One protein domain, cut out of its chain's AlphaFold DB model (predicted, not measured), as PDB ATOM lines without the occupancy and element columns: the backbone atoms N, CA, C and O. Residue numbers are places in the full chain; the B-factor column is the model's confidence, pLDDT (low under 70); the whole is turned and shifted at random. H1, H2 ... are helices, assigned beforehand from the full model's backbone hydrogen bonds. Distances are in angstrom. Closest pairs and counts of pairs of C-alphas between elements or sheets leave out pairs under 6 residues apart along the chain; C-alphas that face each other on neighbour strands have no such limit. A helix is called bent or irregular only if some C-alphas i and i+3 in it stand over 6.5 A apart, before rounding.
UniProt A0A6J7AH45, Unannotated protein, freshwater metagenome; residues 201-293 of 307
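Overview. This is residues 201 to 293 of the 307 residues of the protein "Unannotated protein" of freshwater metagenome (UniProt A0A6J7AH45). One very long helix, H1, makes the length of a thin rod, and a shorter helix, H2, folds back along its far part as a lopsided helical hairpin. From H2 a long stretch with no named element, residues 271 to 287, leads back toward the first part of H1, where the short H3 is set across it. The printed part has 93 residues with three named helices, H1, H2 and H3 in that order, and no named strand, and its class is all helix. It is extended, with a radius of gyration of the C-alphas of 21.9 A and spans of 76 by 20 by 17 A.

Along the chain. H1 is residues 201 to 249, 71.7 A long from first to last C-alpha, beginning at C-alpha 201 (37.969, -22.147, -29.896) and ending at C-alpha 249 (35.286, 11.191, 33.522). H2 is residues 254 to 270, 24.8 A long. H3 is residues 288 to 293, ending at C-alpha 293 (30.220, -15.141, -10.278); it is irregular, but only just, with C-alphas 290 and 293 6.9 A apart.

Arrangement. H1 and H2 form a helical hairpin and run opposite ways at a shallow tilt of 14 degrees. H1 touches H2 with residues 232 to 247 alone; the closest C-alphas are those of Ala 236 and Ala 267, 4.4 A apart. H1 touches H3 with residues 210 to 217 alone, about perpendicular at 74 degrees; the closest C-alphas are those of Ala 213 and Leu 291, 5.8 A apart. H2 and H3 are apart. Each O i to N i+4 pair is within hydrogen-bond range in H1 and H2, against 1 of 2 in H3.

Size, cuts and confidence. The two C-alphas farthest apart are those of Gln 201 and Asp 252, at 76.5 A. Residues 201 to 208, which belong to H1, and residues 248 to 255 stand free. The link from H1 to H2 is tight and that from H2 to H3 is long. The printed part has no cut; its mean pLDDT is 90.5, and residues 274 to 278 are under 70.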
ATOM      1  N   GLN A 201      37.784 -23.553 -30.266       95.06
ATOM      2  CA  GLN A 201      37.969 -22.147 -29.896       95.06
ATOM      3  C   GLN A 201      37.127 -21.756 -28.677       95.06
ATOM      4  O   GLN A 201      37.629 -21.099 -27.765       95.06
ATOM      5  N   ARG A 202      35.864 -22.202 -28.612       94.94
ATOM      6  CA  ARG A 202      35.005 -21.994 -27.436       94.94
ATOM      7  C   ARG A 202      35.594 -22.640 -26.188       94.94
ATOM      8  O   ARG A 202      35.548 -22.031 -25.126       94.94
ATOM      9  N   LYS A 203      36.153 -23.847 -26.304       94.94
ATOM     10  CA  LYS A 203      36.795 -24.535 -25.180       94.94
ATOM     11  C   LYS A 203      38.036 -23.785 -24.691       94.94
ATOM     12  O   LYS A 203      38.191 -23.632 -23.486       94.94
ATOM     13  N   ILE A 204      38.879 -23.293 -25.600       96.06
ATOM     14  CA  ILE A 204      40.064 -22.494 -25.250       96.06
ATOM     15  C   ILE A 204      39.643 -21.221 -24.510       96.06
ATOM     16  O   ILE A 204      40.079 -21.000 -23.382       96.06
ATOM     17  N   ALA A 205      38.720 -20.444 -25.087       95.81
ATOM     18  CA  ALA A 205      38.223 -19.214 -24.473       95.81
ATOM     19  C   ALA A 205      37.567 -19.460 -23.100       95.81
ATOM     20  O   ALA A 205      37.669 -18.635 -22.193       95.81
ATOM     21  N   TRP A 206      36.901 -20.604 -22.928       96.44
ATOM     22  CA  TRP A 206      36.317 -21.004 -21.652       96.44
ATOM     23  C   TRP A 206      37.372 -21.310 -20.579       96.44
ATOM     24  O   TRP A 206      37.221 -20.882 -19.434       96.44
ATOM     25  N   GLU A 207      38.456 -22.010 -20.923       95.50
ATOM     26  CA  GLU A 207      39.547 -22.267 -19.970       95.50
ATOM     27  C   GLU A 207      40.294 -20.977 -19.602       95.50
ATOM     28  O   GLU A 207      40.592 -20.751 -18.428       95.50
ATOM     29  N   GLU A 208      40.522 -20.080 -20.565       96.12
ATOM     30  CA  GLU A 208      41.070 -18.742 -20.300       96.12
ATOM     31  C   GLU A 208      40.168 -17.946 -19.344       96.12
ATOM     32  O   GLU A 208      40.651 -17.340 -18.382       96.12
ATOM     33  N   ALA A 209      38.846 -18.011 -19.544       96.12
ATOM     34  CA  ALA A 209      37.879 -17.388 -18.648       96.12
ATOM     35  C   ALA A 209      37.950 -17.969 -17.225       96.12
ATOM     36  O   ALA A 209      37.858 -17.206 -16.266       96.12
ATOM     37  N   LYS A 210      38.185 -19.279 -17.057       95.56
ATOM     38  CA  LYS A 210      38.371 -19.903 -15.731       95.56
ATOM     39  C   LYS A 210      39.634 -19.422 -15.030       95.56
ATOM     40  O   LYS A 210      39.595 -19.164 -13.826       95.56
ATOM     41  N   VAL A 211      40.737 -19.266 -15.761       95.75
ATOM     42  CA  VAL A 211      41.983 -18.709 -15.209       95.75
ATOM     43  C   VAL A 211      41.760 -17.266 -14.748       95.75
ATOM     44  O   VAL A 211      42.100 -16.918 -13.615       95.75
ATOM     45  N   ALA A 212      41.115 -16.442 -15.576       96.19
ATOM     46  CA  ALA A 212      40.767 -15.070 -15.212       96.19
ATOM     47  C   ALA A 212      39.791 -15.011 -14.020       96.19
ATOM     48  O   ALA A 212      39.967 -14.200 -13.108       96.19
ATOM     49  N   ALA A 213      38.793 -15.898 -13.980       96.94
ATOM     50  CA  ALA A 213      37.840 -16.010 -12.881       96.94
ATOM     51  C   ALA A 213      38.527 -16.389 -11.563       96.94
ATOM     52  O   ALA A 213      38.206 -15.819 -10.523       96.94
ATOM     53  N   LEU A 214      39.510 -17.294 -11.591       96.56
ATOM     54  CA  LEU A 214      40.291 -17.659 -10.409       96.56
ATOM     55  C   LEU A 214      41.104 -16.472  -9.873       96.56
ATOM     56  O   LEU A 214      41.183 -16.280  -8.657       96.56
ATOM     57  N   ALA A 215      41.686 -15.660 -10.758       96.06
ATOM     58  CA  ALA A 215      42.386 -14.441 -10.360       96.06
ATOM     59  C   ALA A 215      41.429 -13.446  -9.683       96.06
ATOM     60  O   ALA A 215      41.710 -12.978  -8.579       96.06
ATOM     61  N   ARG A 216      40.259 -13.199 -10.286       96.50
ATOM     62  CA  ARG A 216      39.208 -12.335  -9.716       96.50
ATOM     63  C   ARG A 216      38.674 -12.863  -8.383       96.50
ATOM     64  O   ARG A 216      38.475 -12.081  -7.460       96.50
ATOM     65  N   TYR A 217      38.499 -14.176  -8.250       96.56
ATOM     66  CA  TYR A 217      38.081 -14.810  -6.999       96.56
ATOM     67  C   TYR A 217      39.110 -14.605  -5.881       96.56
ATOM     68  O   TYR A 217      38.751 -14.258  -4.756       96.56
ATOM     69  N   ASN A 218      40.398 -14.794  -6.180       95.75
ATOM     70  CA  ASN A 218      41.465 -14.530  -5.215       95.75
ATOM     71  C   ASN A 218      41.498 -13.058  -4.792       95.75
ATOM     72  O   ASN A 218      41.686 -12.779  -3.609       95.75
ATOM     73  N   GLU A 219      41.283 -12.137  -5.729       95.19
ATOM     74  CA  GLU A 219      41.228 -10.707  -5.430       95.19
ATOM     75  C   GLU A 219      40.024 -10.348  -4.554       95.19
ATOM     76  O   GLU A 219      40.177  -9.672  -3.539       95.19
ATOM     77  N   HIS A 220      38.846 -10.896  -4.862       95.50
ATOM     78  CA  HIS A 220      37.654 -10.735  -4.032       95.50
ATOM     79  C   HIS A 220      37.894 -11.205  -2.590       95.50
ATOM     80  O   HIS A 220      37.647 -10.454  -1.651       95.50
ATOM     81  N   ARG A 221      38.484 -12.394  -2.403       93.88
ATOM     82  CA  ARG A 221      38.823 -12.909  -1.064       93.88
ATOM     83  C   ARG A 221      39.802 -12.015  -0.309       93.88
ATOM     84  O   ARG A 221      39.695 -11.884   0.908       93.88
ATOM     85  N   ARG A 222      40.798 -11.447  -0.999       93.12
ATOM     86  CA  ARG A 222      41.744 -10.507  -0.378       93.12
ATOM     87  C   ARG A 222      41.021  -9.259   0.105       93.12
ATOM     88  O   ARG A 222      41.259  -8.847   1.235       93.12
ATOM     89  N   ALA A 223      40.128  -8.710  -0.716       93.38
ATOM     90  CA  ALA A 223      39.323  -7.554  -0.350       93.38
ATOM     91  C   ALA A 223      38.413  -7.843   0.856       93.38
ATOM     92  O   ALA A 223      38.367  -7.029   1.774       93.38
ATOM     93  N   GLU A 224      37.757  -9.008   0.905       93.25
ATOM     94  CA  GLU A 224      36.927  -9.417   2.051       93.25
ATOM     95  C   GLU A 224      37.737  -9.506   3.349       93.25
ATOM     96  O   GLU A 224      37.342  -8.945   4.372       93.25
ATOM     97  N   VAL A 225      38.899 -10.169   3.309       91.25
ATOM     98  CA  VAL A 225      39.770 -10.294   4.488       91.25
ATOM     99  C   VAL A 225      40.306  -8.932   4.924       91.25
ATOM    100  O   VAL A 225      40.324  -8.647   6.119       91.25
ATOM    101  N   LEU A 226      40.710  -8.076   3.984       90.50
ATOM    102  CA  LEU A 226      41.172  -6.726   4.301       90.50
ATOM    103  C   LEU A 226      40.059  -5.894   4.950       90.50
ATOM    104  O   LEU A 226      40.308  -5.210   5.941       90.50
ATOM    105  N   ALA A 227      38.837  -5.959   4.420       91.81
ATOM    106  CA  ALA A 227      37.694  -5.238   4.970       91.81
ATOM    107  C   ALA A 227      37.372  -5.687   6.407       91.81
ATOM    108  O   ALA A 227      37.192  -4.835   7.278       91.81
ATOM    109  N   ASP A 228      37.369  -6.998   6.674       90.62
ATOM    110  CA  ASP A 228      37.185  -7.556   8.022       90.62
ATOM    111  C   ASP A 228      38.308  -7.119   8.977       90.62
ATOM    112  O   ASP A 228      38.033  -6.632  10.075       90.62
ATOM    113  N   GLN A 229      39.570  -7.195   8.543       89.81
ATOM    114  CA  GLN A 229      40.714  -6.742   9.341       89.81
ATOM    115  C   GLN A 229      40.611  -5.253   9.694       89.81
ATOM    116  O   GLN A 229      40.754  -4.883  10.860       89.81
ATOM    117  N   VAL A 230      40.316  -4.392   8.716       91.94
ATOM    118  CA  VAL A 230      40.150  -2.949   8.942       91.94
ATOM    119  C   VAL A 230      38.977  -2.668   9.881       91.94
ATOM    120  O   VAL A 230      39.103  -1.818  10.763       91.94
ATOM    121  N   ALA A 231      37.854  -3.374   9.735       93.25
ATOM    122  CA  ALA A 231      36.690  -3.206  10.604       93.25
ATOM    123  C   ALA A 231      37.010  -3.574  12.061       93.25
ATOM    124  O   ALA A 231      36.699  -2.808  12.974       93.25
ATOM    125  N   ARG A 232      37.694  -4.704  12.282       92.44
ATOM    126  CA  ARG A 232      38.120  -5.142  13.619       92.44
ATOM    127  C   ARG A 232      39.135  -4.197  14.250       92.44
ATOM    128  O   ARG A 232      38.999  -3.853  15.420       92.44
ATOM    129  N   TRP A 233      40.111  -3.734  13.468       92.88
ATOM    130  CA  TRP A 233      41.098  -2.754  13.924       92.88
ATOM    131  C   TRP A 233      40.442  -1.423  14.325       92.88
ATOM    132  O   TRP A 233      40.730  -0.891  15.402       92.88
ATOM    133  N   ARG A 234      39.514  -0.902  13.507       95.06
ATOM    134  CA  ARG A 234      38.738   0.306  13.845       95.06
ATOM    135  C   ARG A 234      37.944   0.107  15.128       95.06
ATOM    136  O   ARG A 234      38.039   0.939  16.022       95.06
ATOM    137  N   LYS A 235      37.243  -1.024  15.259       96.06
ATOM    138  CA  LYS A 235      36.440  -1.317  16.449       96.06
ATOM    139  C   LYS A 235      37.284  -1.393  17.722       96.06
ATOM    140  O   LYS A 235      36.898  -0.815  18.731       96.06
ATOM    141  N   ALA A 236      38.442  -2.052  17.670       95.44
ATOM    142  CA  ALA A 236      39.382  -2.084  18.790       95.44
ATOM    143  C   ALA A 236      39.865  -0.673  19.166       95.44
ATOM    144  O   ALA A 236      39.956  -0.339  20.344       95.44
ATOM    145  N   SER A 237      40.138   0.170  18.167       95.56
ATOM    146  CA  SER A 237      40.608   1.544  18.377       95.56
ATOM    147  C   SER A 237      39.527   2.437  18.998       95.56
ATOM    148  O   SER A 237      39.814   3.191  19.921       95.56
ATOM    149  N   GLU A 238      38.276   2.304  18.551       97.56
ATOM    150  CA  GLU A 238      37.116   2.984  19.143       97.56
ATOM    151  C   GLU A 238      36.889   2.578  20.605       97.56
ATOM    152  O   GLU A 238      36.595   3.433  21.435       97.56
ATOM    153  N   ILE A 239      37.047   1.291  20.935       96.69
ATOM    154  CA  ILE A 239      36.910   0.802  22.316       96.69
ATOM    155  C   ILE A 239      37.998   1.405  23.208       96.69
ATOM    156  O   ILE A 239      37.683   1.890  24.289       96.69
ATOM    157  N   ARG A 240      39.256   1.442  22.745       95.94
ATOM    158  CA  ARG A 240      40.359   2.068  23.497       95.94
ATOM    159  C   ARG A 240      40.095   3.554  23.754       95.94
ATOM    160  O   ARG A 240      40.204   3.989  24.894       95.94
ATOM    161  N   ALA A 241      39.658   4.296  22.736       96.81
ATOM    162  CA  ALA A 241      39.305   5.712  22.880       96.81
ATOM    163  C   ALA A 241      38.122   5.934  23.844       96.81
ATOM    164  O   ALA A 241      38.119   6.879  24.627       96.81
ATOM    165  N   TYR A 242      37.120   5.048  23.823       94.94
ATOM    166  CA  TYR A 242      36.021   5.078  24.788       94.94
ATOM    167  C   TYR A 242      36.512   4.842  26.223       94.94
ATOM    168  O   TYR A 242      36.140   5.595  27.120       94.94
ATOM    169  N   CYS A 243      37.374   3.845  26.443       94.25
ATOM    170  CA  CYS A 243      37.970   3.574  27.752       94.25
ATOM    171  C   CYS A 243      38.774   4.770  28.281       94.25
ATOM    172  O   CYS A 243      38.652   5.096  29.460       94.25
ATOM    173  N   GLU A 244      39.543   5.448  27.422       94.44
ATOM    174  CA  GLU A 244      40.272   6.673  27.782       94.44
ATOM    175  C   GLU A 244      39.323   7.778  28.278       94.44
ATOM    176  O   GLU A 244      39.575   8.390  29.318       94.44
ATOM    177  N   GLU A 245      38.202   8.004  27.589       94.69
ATOM    178  CA  GLU A 245      37.236   9.036  27.982       94.69
ATOM    179  C   GLU A 245      36.464   8.673  29.264       94.69
ATOM    180  O   GLU A 245      36.229   9.533  30.119       94.69
ATOM    181  N   VAL A 246      36.112   7.394  29.443       92.00
ATOM    182  CA  VAL A 246      35.476   6.897  30.674       92.00
ATOM    183  C   VAL A 246      36.419   7.051  31.868       92.00
ATOM    184  O   VAL A 246      36.006   7.591  32.896       92.00
ATOM    185  N   GLN A 247      37.692   6.670  31.716       90.88
ATOM    186  CA  GLN A 247      38.713   6.820  32.756       90.88
ATOM    187  C   GLN A 247      38.888   8.281  33.180       90.88
ATOM    188  O   GLN A 247      39.084   8.571  34.362       90.88
ATOM    189  N   ARG A 248      38.817   9.205  32.214       91.25
ATOM    190  CA  ARG A 248      38.950  10.649  32.441       91.25
ATOM    191  C   ARG A 248      37.741  11.246  33.170       91.25
ATOM    192  O   ARG A 248      37.898  12.217  33.905       91.25
ATOM    193  N   THR A 249      36.549  10.689  32.952       90.12
ATOM    194  CA  THR A 249      35.286  11.191  33.522       90.12
ATOM    195  C   THR A 249      35.015  10.641  34.924       90.12
ATOM    196  O   THR A 249      34.448  11.345  35.758       90.12
ATOM    197  N   HIS A 250      35.453   9.411  35.203       87.69
ATOM    198  CA  HIS A 250      35.251   8.726  36.480       87.69
ATOM    199  C   HIS A 250      36.586   8.235  37.067       87.69
ATOM    200  O   HIS A 250      36.824   7.027  37.135       87.69
ATOM    201  N   PRO A 251      37.485   9.155  37.468       80.56
ATOM    202  CA  PRO A 251      38.730   8.767  38.113       80.56
ATOM    203  C   PRO A 251      38.444   8.067  39.450       80.56
ATOM    204  O   PRO A 251      37.528   8.451  40.176       80.56
ATOM    205  N   ASP A 252      39.243   7.048  39.764       79.56
ATOM    206  CA  ASP A 252      39.263   6.339  41.050       79.56
ATOM    207  C   ASP A 252      37.990   5.545  41.436       79.56
ATOM    208  O   ASP A 252      37.850   5.147  42.593       79.56
ATOM    209  N   ASP A 253      37.083   5.248  40.491       86.06
ATOM    210  CA  ASP A 253      35.970   4.311  40.717       86.06
ATOM    211  C   ASP A 253      36.394   2.843  40.451       86.06
ATOM    212  O   ASP A 253      36.727   2.490  39.309       86.06
ATOM    213  N   PRO A 254      36.372   1.948  41.462       81.75
ATOM    214  CA  PRO A 254      36.806   0.558  41.304       81.75
ATOM    215  C   PRO A 254      35.987  -0.230  40.274       81.75
ATOM    216  O   PRO A 254      36.558  -1.002  39.504       81.75
ATOM    217  N   THR A 255      34.669  -0.007  40.203       85.88
ATOM    218  CA  THR A 255      33.794  -0.673  39.221       85.88
ATOM    219  C   THR A 255      34.082  -0.236  37.786       85.88
ATOM    220  O   THR A 255      34.059  -1.051  36.864       85.88
ATOM    221  N   THR A 256      34.413   1.040  37.589       87.12
ATOM    222  CA  THR A 256      34.839   1.584  36.294       87.12
ATOM    223  C   THR A 256      36.190   1.011  35.864       87.12
ATOM    224  O   THR A 256      36.374   0.687  34.691       87.12
ATOM    225  N   THR A 257      37.116   0.829  36.809       89.88
ATOM    226  CA  THR A 257      38.446   0.259  36.540       89.88
ATOM    227  C   THR A 257      38.348  -1.185  36.038       89.88
ATOM    228  O   THR A 257      38.950  -1.523  35.019       89.88
ATOM    229  N   GLU A 258      37.528  -2.015  36.690       91.94
ATOM    230  CA  GLU A 258      37.292  -3.411  36.286       91.94
ATOM    231  C   GLU A 258      36.659  -3.508  34.883       91.94
ATOM    232  O   GLU A 258      37.072  -4.320  34.051       91.94
ATOM    233  N   TRP A 259      35.694  -2.633  34.575       92.75
ATOM    234  CA  TRP A 259      35.080  -2.567  33.246       92.75
ATOM    235  C   TRP A 259      36.074  -2.151  32.151       92.75
ATOM    236  O   TRP A 259      36.066  -2.730  31.061       92.75
ATOM    237  N   ILE A 260      36.943  -1.172  32.428       94.19
ATOM    238  CA  ILE A 260      37.984  -0.724  31.492       94.19
ATOM    239  C   ILE A 260      38.986  -1.847  31.214       94.19
ATOM    240  O   ILE A 260      39.302  -2.090  30.050       94.19
ATOM    241  N   GLU A 261      39.455  -2.552  32.245       95.12
ATOM    242  CA  GLU A 261      40.401  -3.662  32.082       95.12
ATOM    243  C   GLU A 261      39.820  -4.760  31.180       95.12
ATOM    244  O   GLU A 261      40.461  -5.186  30.212       95.12
ATOM    245  N   TRP A 262      38.565  -5.151  31.422       97.06
ATOM    246  CA  TRP A 262      37.867  -6.110  30.569       97.06
ATOM    247  C   TRP A 262      37.720  -5.608  29.122       97.06
ATOM    248  O   TRP A 262      38.002  -6.348  28.173       97.06
ATOM    249  N   ALA A 263      37.304  -4.353  28.933       95.00
ATOM    250  CA  ALA A 263      37.070  -3.776  27.609       95.00
ATOM    251  C   ALA A 263      38.364  -3.647  26.786       95.00
ATOM    252  O   ALA A 263      38.351  -3.914  25.580       95.00
ATOM    253  N   LEU A 264      39.487  -3.303  27.424       95.69
ATOM    254  CA  LEU A 264      40.806  -3.281  26.789       95.69
ATOM    255  C   LEU A 264      41.264  -4.692  26.397       95.69
ATOM    256  O   LEU A 264      41.700  -4.893  25.263       95.69
ATOM    257  N   GLY A 265      41.068  -5.686  27.270       94.94
ATOM    258  CA  GLY A 265      41.334  -7.090  26.943       94.94
ATOM    259  C   GLY A 265      40.499  -7.593  25.758       94.94
ATOM    260  O   GLY A 265      41.008  -8.290  24.878       94.94
ATOM    261  N   TYR A 266      39.229  -7.188  25.674       95.00
ATOM    262  CA  TYR A 266      38.379  -7.479  24.518       95.00
ATOM    263  C   TYR A 266      38.872  -6.778  23.241       95.00
ATOM    264  O   TYR A 266      38.917  -7.408  22.182       95.00
ATOM    265  N   ALA A 267      39.280  -5.507  23.325       94.31
ATOM    266  CA  ALA A 267      39.840  -4.766  22.195       94.31
ATOM    267  C   ALA A 267      41.097  -5.449  21.634       94.31
ATOM    268  O   ALA A 267      41.237  -5.566  20.415       94.31
ATOM    269  N   ASP A 268      41.978  -5.953  22.498       92.44
ATOM    270  CA  ASP A 268      43.173  -6.693  22.088       92.44
ATOM    271  C   ASP A 268      42.836  -8.053  21.467       92.44
ATOM    272  O   ASP A 268      43.449  -8.433  20.470       92.44
ATOM    273  N   ALA A 269      41.822  -8.751  21.986       91.56
ATOM    274  CA  ALA A 269      41.378 -10.033  21.444       91.56
ATOM    275  C   ALA A 269      40.784  -9.920  20.027       91.56
ATOM    276  O   ALA A 269      40.957 -10.829  19.211       91.56
ATOM    277  N   ILE A 270      40.074  -8.827  19.719       91.62
ATOM    278  CA  ILE A 270      39.484  -8.616  18.385       91.62
ATOM    279  C   ILE A 270      40.448  -7.944  17.402       91.62
ATOM    280  O   ILE A 270      40.256  -8.076  16.191       91.62
ATOM    281  N   ASN A 271      41.457  -7.219  17.892       88.00
ATOM    282  CA  ASN A 271      42.420  -6.515  17.056       88.00
ATOM    283  C   ASN A 271      43.244  -7.519  16.227       88.00
ATOM    284  O   ASN A 271      43.873  -8.411  16.799       88.00
ATOM    285  N   PRO A 272      43.287  -7.399  14.888       81.81
ATOM    286  CA  PRO A 272      44.073  -8.314  14.071       81.81
ATOM    287  C   PRO A 272      45.563  -8.290  14.467       81.81
ATOM    288  O   PRO A 272      46.138  -7.206  14.599       81.81
ATOM    289  N   PRO A 273      46.220  -9.452  14.640       73.75
ATOM    290  CA  PRO A 273      47.623  -9.503  15.039       73.75
ATOM    291  C   PRO A 273      48.529  -8.936  13.941       73.75
ATOM    292  O   PRO A 273      48.450  -9.348  12.785       73.75
ATOM    293  N   ALA A 274      49.452  -8.045  14.319       62.72
ATOM    294  CA  ALA A 274      50.388  -7.388  13.398       62.72
ATOM    295  C   ALA A 274      51.375  -8.351  12.698       62.72
ATOM    296  O   ALA A 274      52.035  -7.969  11.735       62.72
ATOM    297  N   THR A 275      51.492  -9.588  13.185       54.59
ATOM    298  CA  THR A 275      52.449 -10.611  12.731       54.59
ATOM    299  C   THR A 275      51.828 -11.740  11.910       54.59
ATOM    300  O   THR A 275      52.562 -12.575  11.381       54.59
ATOM    301  N   ALA A 276      50.502 -11.794  11.756       58.59
ATOM    302  CA  ALA A 276      49.892 -12.756  10.843       58.59
ATOM    303  C   ALA A 276      50.120 -12.286   9.401       58.59
ATOM    304  O   ALA A 276      49.851 -11.132   9.083       58.59
ATOM    305  N   HIS A 277      50.618 -13.167   8.527       58.44
ATOM    306  CA  HIS A 277      50.760 -12.891   7.096       58.44
ATOM    307  C   HIS A 277      49.532 -12.131   6.561       58.44
ATOM    308  O   HIS A 277      48.411 -12.638   6.638       58.44
ATOM    309  N   PHE A 278      49.740 -10.904   6.070       64.81
ATOM    310  CA  PHE A 278      48.667  -9.997   5.664       64.81
ATOM    311  C   PHE A 278      47.951 -10.532   4.417       64.81
ATOM    312  O   PHE A 278      48.329 -10.254   3.281       64.81
ATOM    313  N   GLY A 279      46.916 -11.338   4.646       71.00
ATOM    314  CA  GLY A 279      45.951 -11.764   3.641       71.00
ATOM    315  C   GLY A 279      45.850 -13.280   3.456       71.00
ATOM    316  O   GLY A 279      46.732 -14.049   3.845       71.00
ATOM    317  N   PRO A 280      44.749 -13.745   2.842       82.19
ATOM    318  CA  PRO A 280      44.563 -15.154   2.563       82.19
ATOM    319  C   PRO A 280      45.582 -15.612   1.518       82.19
ATOM    320  O   PRO A 280      45.824 -14.936   0.514       82.19
ATOM    321  N   ARG A 281      46.131 -16.818   1.702       85.44
ATOM    322  CA  ARG A 281      46.942 -17.455   0.662       85.44
ATOM    323  C   ARG A 281      46.107 -17.598  -0.614       85.44
ATOM    324  O   ARG A 281      44.951 -18.043  -0.564       85.44
ATOM    325  N   ALA A 282      46.711 -17.227  -1.742       87.38
ATOM    326  CA  ALA A 282      46.100 -17.409  -3.051       87.38
ATOM    327  C   ALA A 282      45.815 -18.898  -3.271       87.38
ATOM    328  O   ALA A 282      46.691 -19.744  -3.072       87.38
ATOM    329  N   VAL A 283      44.581 -19.212  -3.659       90.81
ATOM    330  CA  VAL A 283      44.215 -20.572  -4.044       90.81
ATOM    331  C   VAL A 283      44.591 -20.803  -5.498       90.81
ATOM    332  O   VAL A 283      44.384 -19.941  -6.353       90.81
ATOM    333  N   THR A 284      45.131 -21.983  -5.775       88.94
ATOM    334  CA  THR A 284      45.484 -22.437  -7.125       88.94
ATOM    335  C   THR A 284      44.320 -23.136  -7.825       88.94
ATOM    336  O   THR A 284      44.344 -23.299  -9.038       88.94
ATOM    337  N   THR A 285      43.291 -23.534  -7.074       89.56
ATOM    338  CA  THR A 285      42.086 -24.200  -7.579       89.56
ATOM    339  C   THR A 285      40.863 -23.777  -6.767       89.56
ATOM    340  O   THR A 285      40.943 -23.662  -5.543       89.56
ATOM    341  N   ALA A 286      39.720 -23.603  -7.429       91.50
ATOM    342  CA  ALA A 286      38.426 -23.347  -6.801       91.50
ATOM    343  C   ALA A 286      37.331 -24.172  -7.494       91.50
ATOM    344  O   ALA A 286      37.490 -24.579  -8.645       91.50
ATOM    345  N   THR A 287      36.230 -24.437  -6.788       93.25
ATOM    346  CA  THR A 287      35.077 -25.142  -7.363       93.25
ATOM    347  C   THR A 287      34.377 -24.269  -8.405       93.25
ATOM    348  O   THR A 287      34.404 -23.041  -8.311       93.25
ATOM    349  N   ALA A 288      33.712 -24.900  -9.374       92.38
ATOM    350  CA  ALA A 288      32.970 -24.199 -10.420       92.38
ATOM    351  C   ALA A 288      31.953 -23.197  -9.840       92.38
ATOM    352  O   ALA A 288      31.906 -22.055 -10.284       92.38
ATOM    353  N   ASP A 289      31.231 -23.561  -8.777       93.38
ATOM    354  CA  ASP A 289      30.241 -22.670  -8.152       93.38
ATOM    355  C   ASP A 289      30.864 -21.409  -7.540       93.38
ATOM    356  O   ASP A 289      30.274 -20.335  -7.597       93.38
ATOM    357  N   LYS A 290      32.091 -21.509  -7.011       93.69
ATOM    358  CA  LYS A 290      32.838 -20.350  -6.498       93.69
ATOM    359  C   LYS A 290      33.368 -19.462  -7.617       93.69
ATOM    360  O   LYS A 290      33.488 -18.258  -7.425       93.69
ATOM    361  N   LEU A 291      33.700 -20.048  -8.767       94.69
ATOM    362  CA  LEU A 291      34.159 -19.306  -9.939       94.69
ATOM    363  C   LEU A 291      33.002 -18.669 -10.711       94.69
ATOM    364  O   LEU A 291      33.207 -17.626 -11.320       94.69
ATOM    365  N   ALA A 292      31.800 -19.248 -10.666       94.25
ATOM    366  CA  ALA A 292      30.648 -18.829 -11.462       94.25
ATOM    367  C   ALA A 292      30.344 -17.314 -11.438       94.25
ATOM    368  O   ALA A 292      30.086 -16.774 -12.513       94.25
ATOM    369  N   PRO A 293      30.424 -16.593 -10.299       95.56
ATOM    370  CA  PRO A 293      30.220 -15.141 -10.278       95.56
ATOM    371  C   PRO A 293      31.285 -14.347 -11.052       95.56
ATOM    372  O   PRO A 293      31.041 -13.217 -11.462       95.56
TER     373      PRO A 293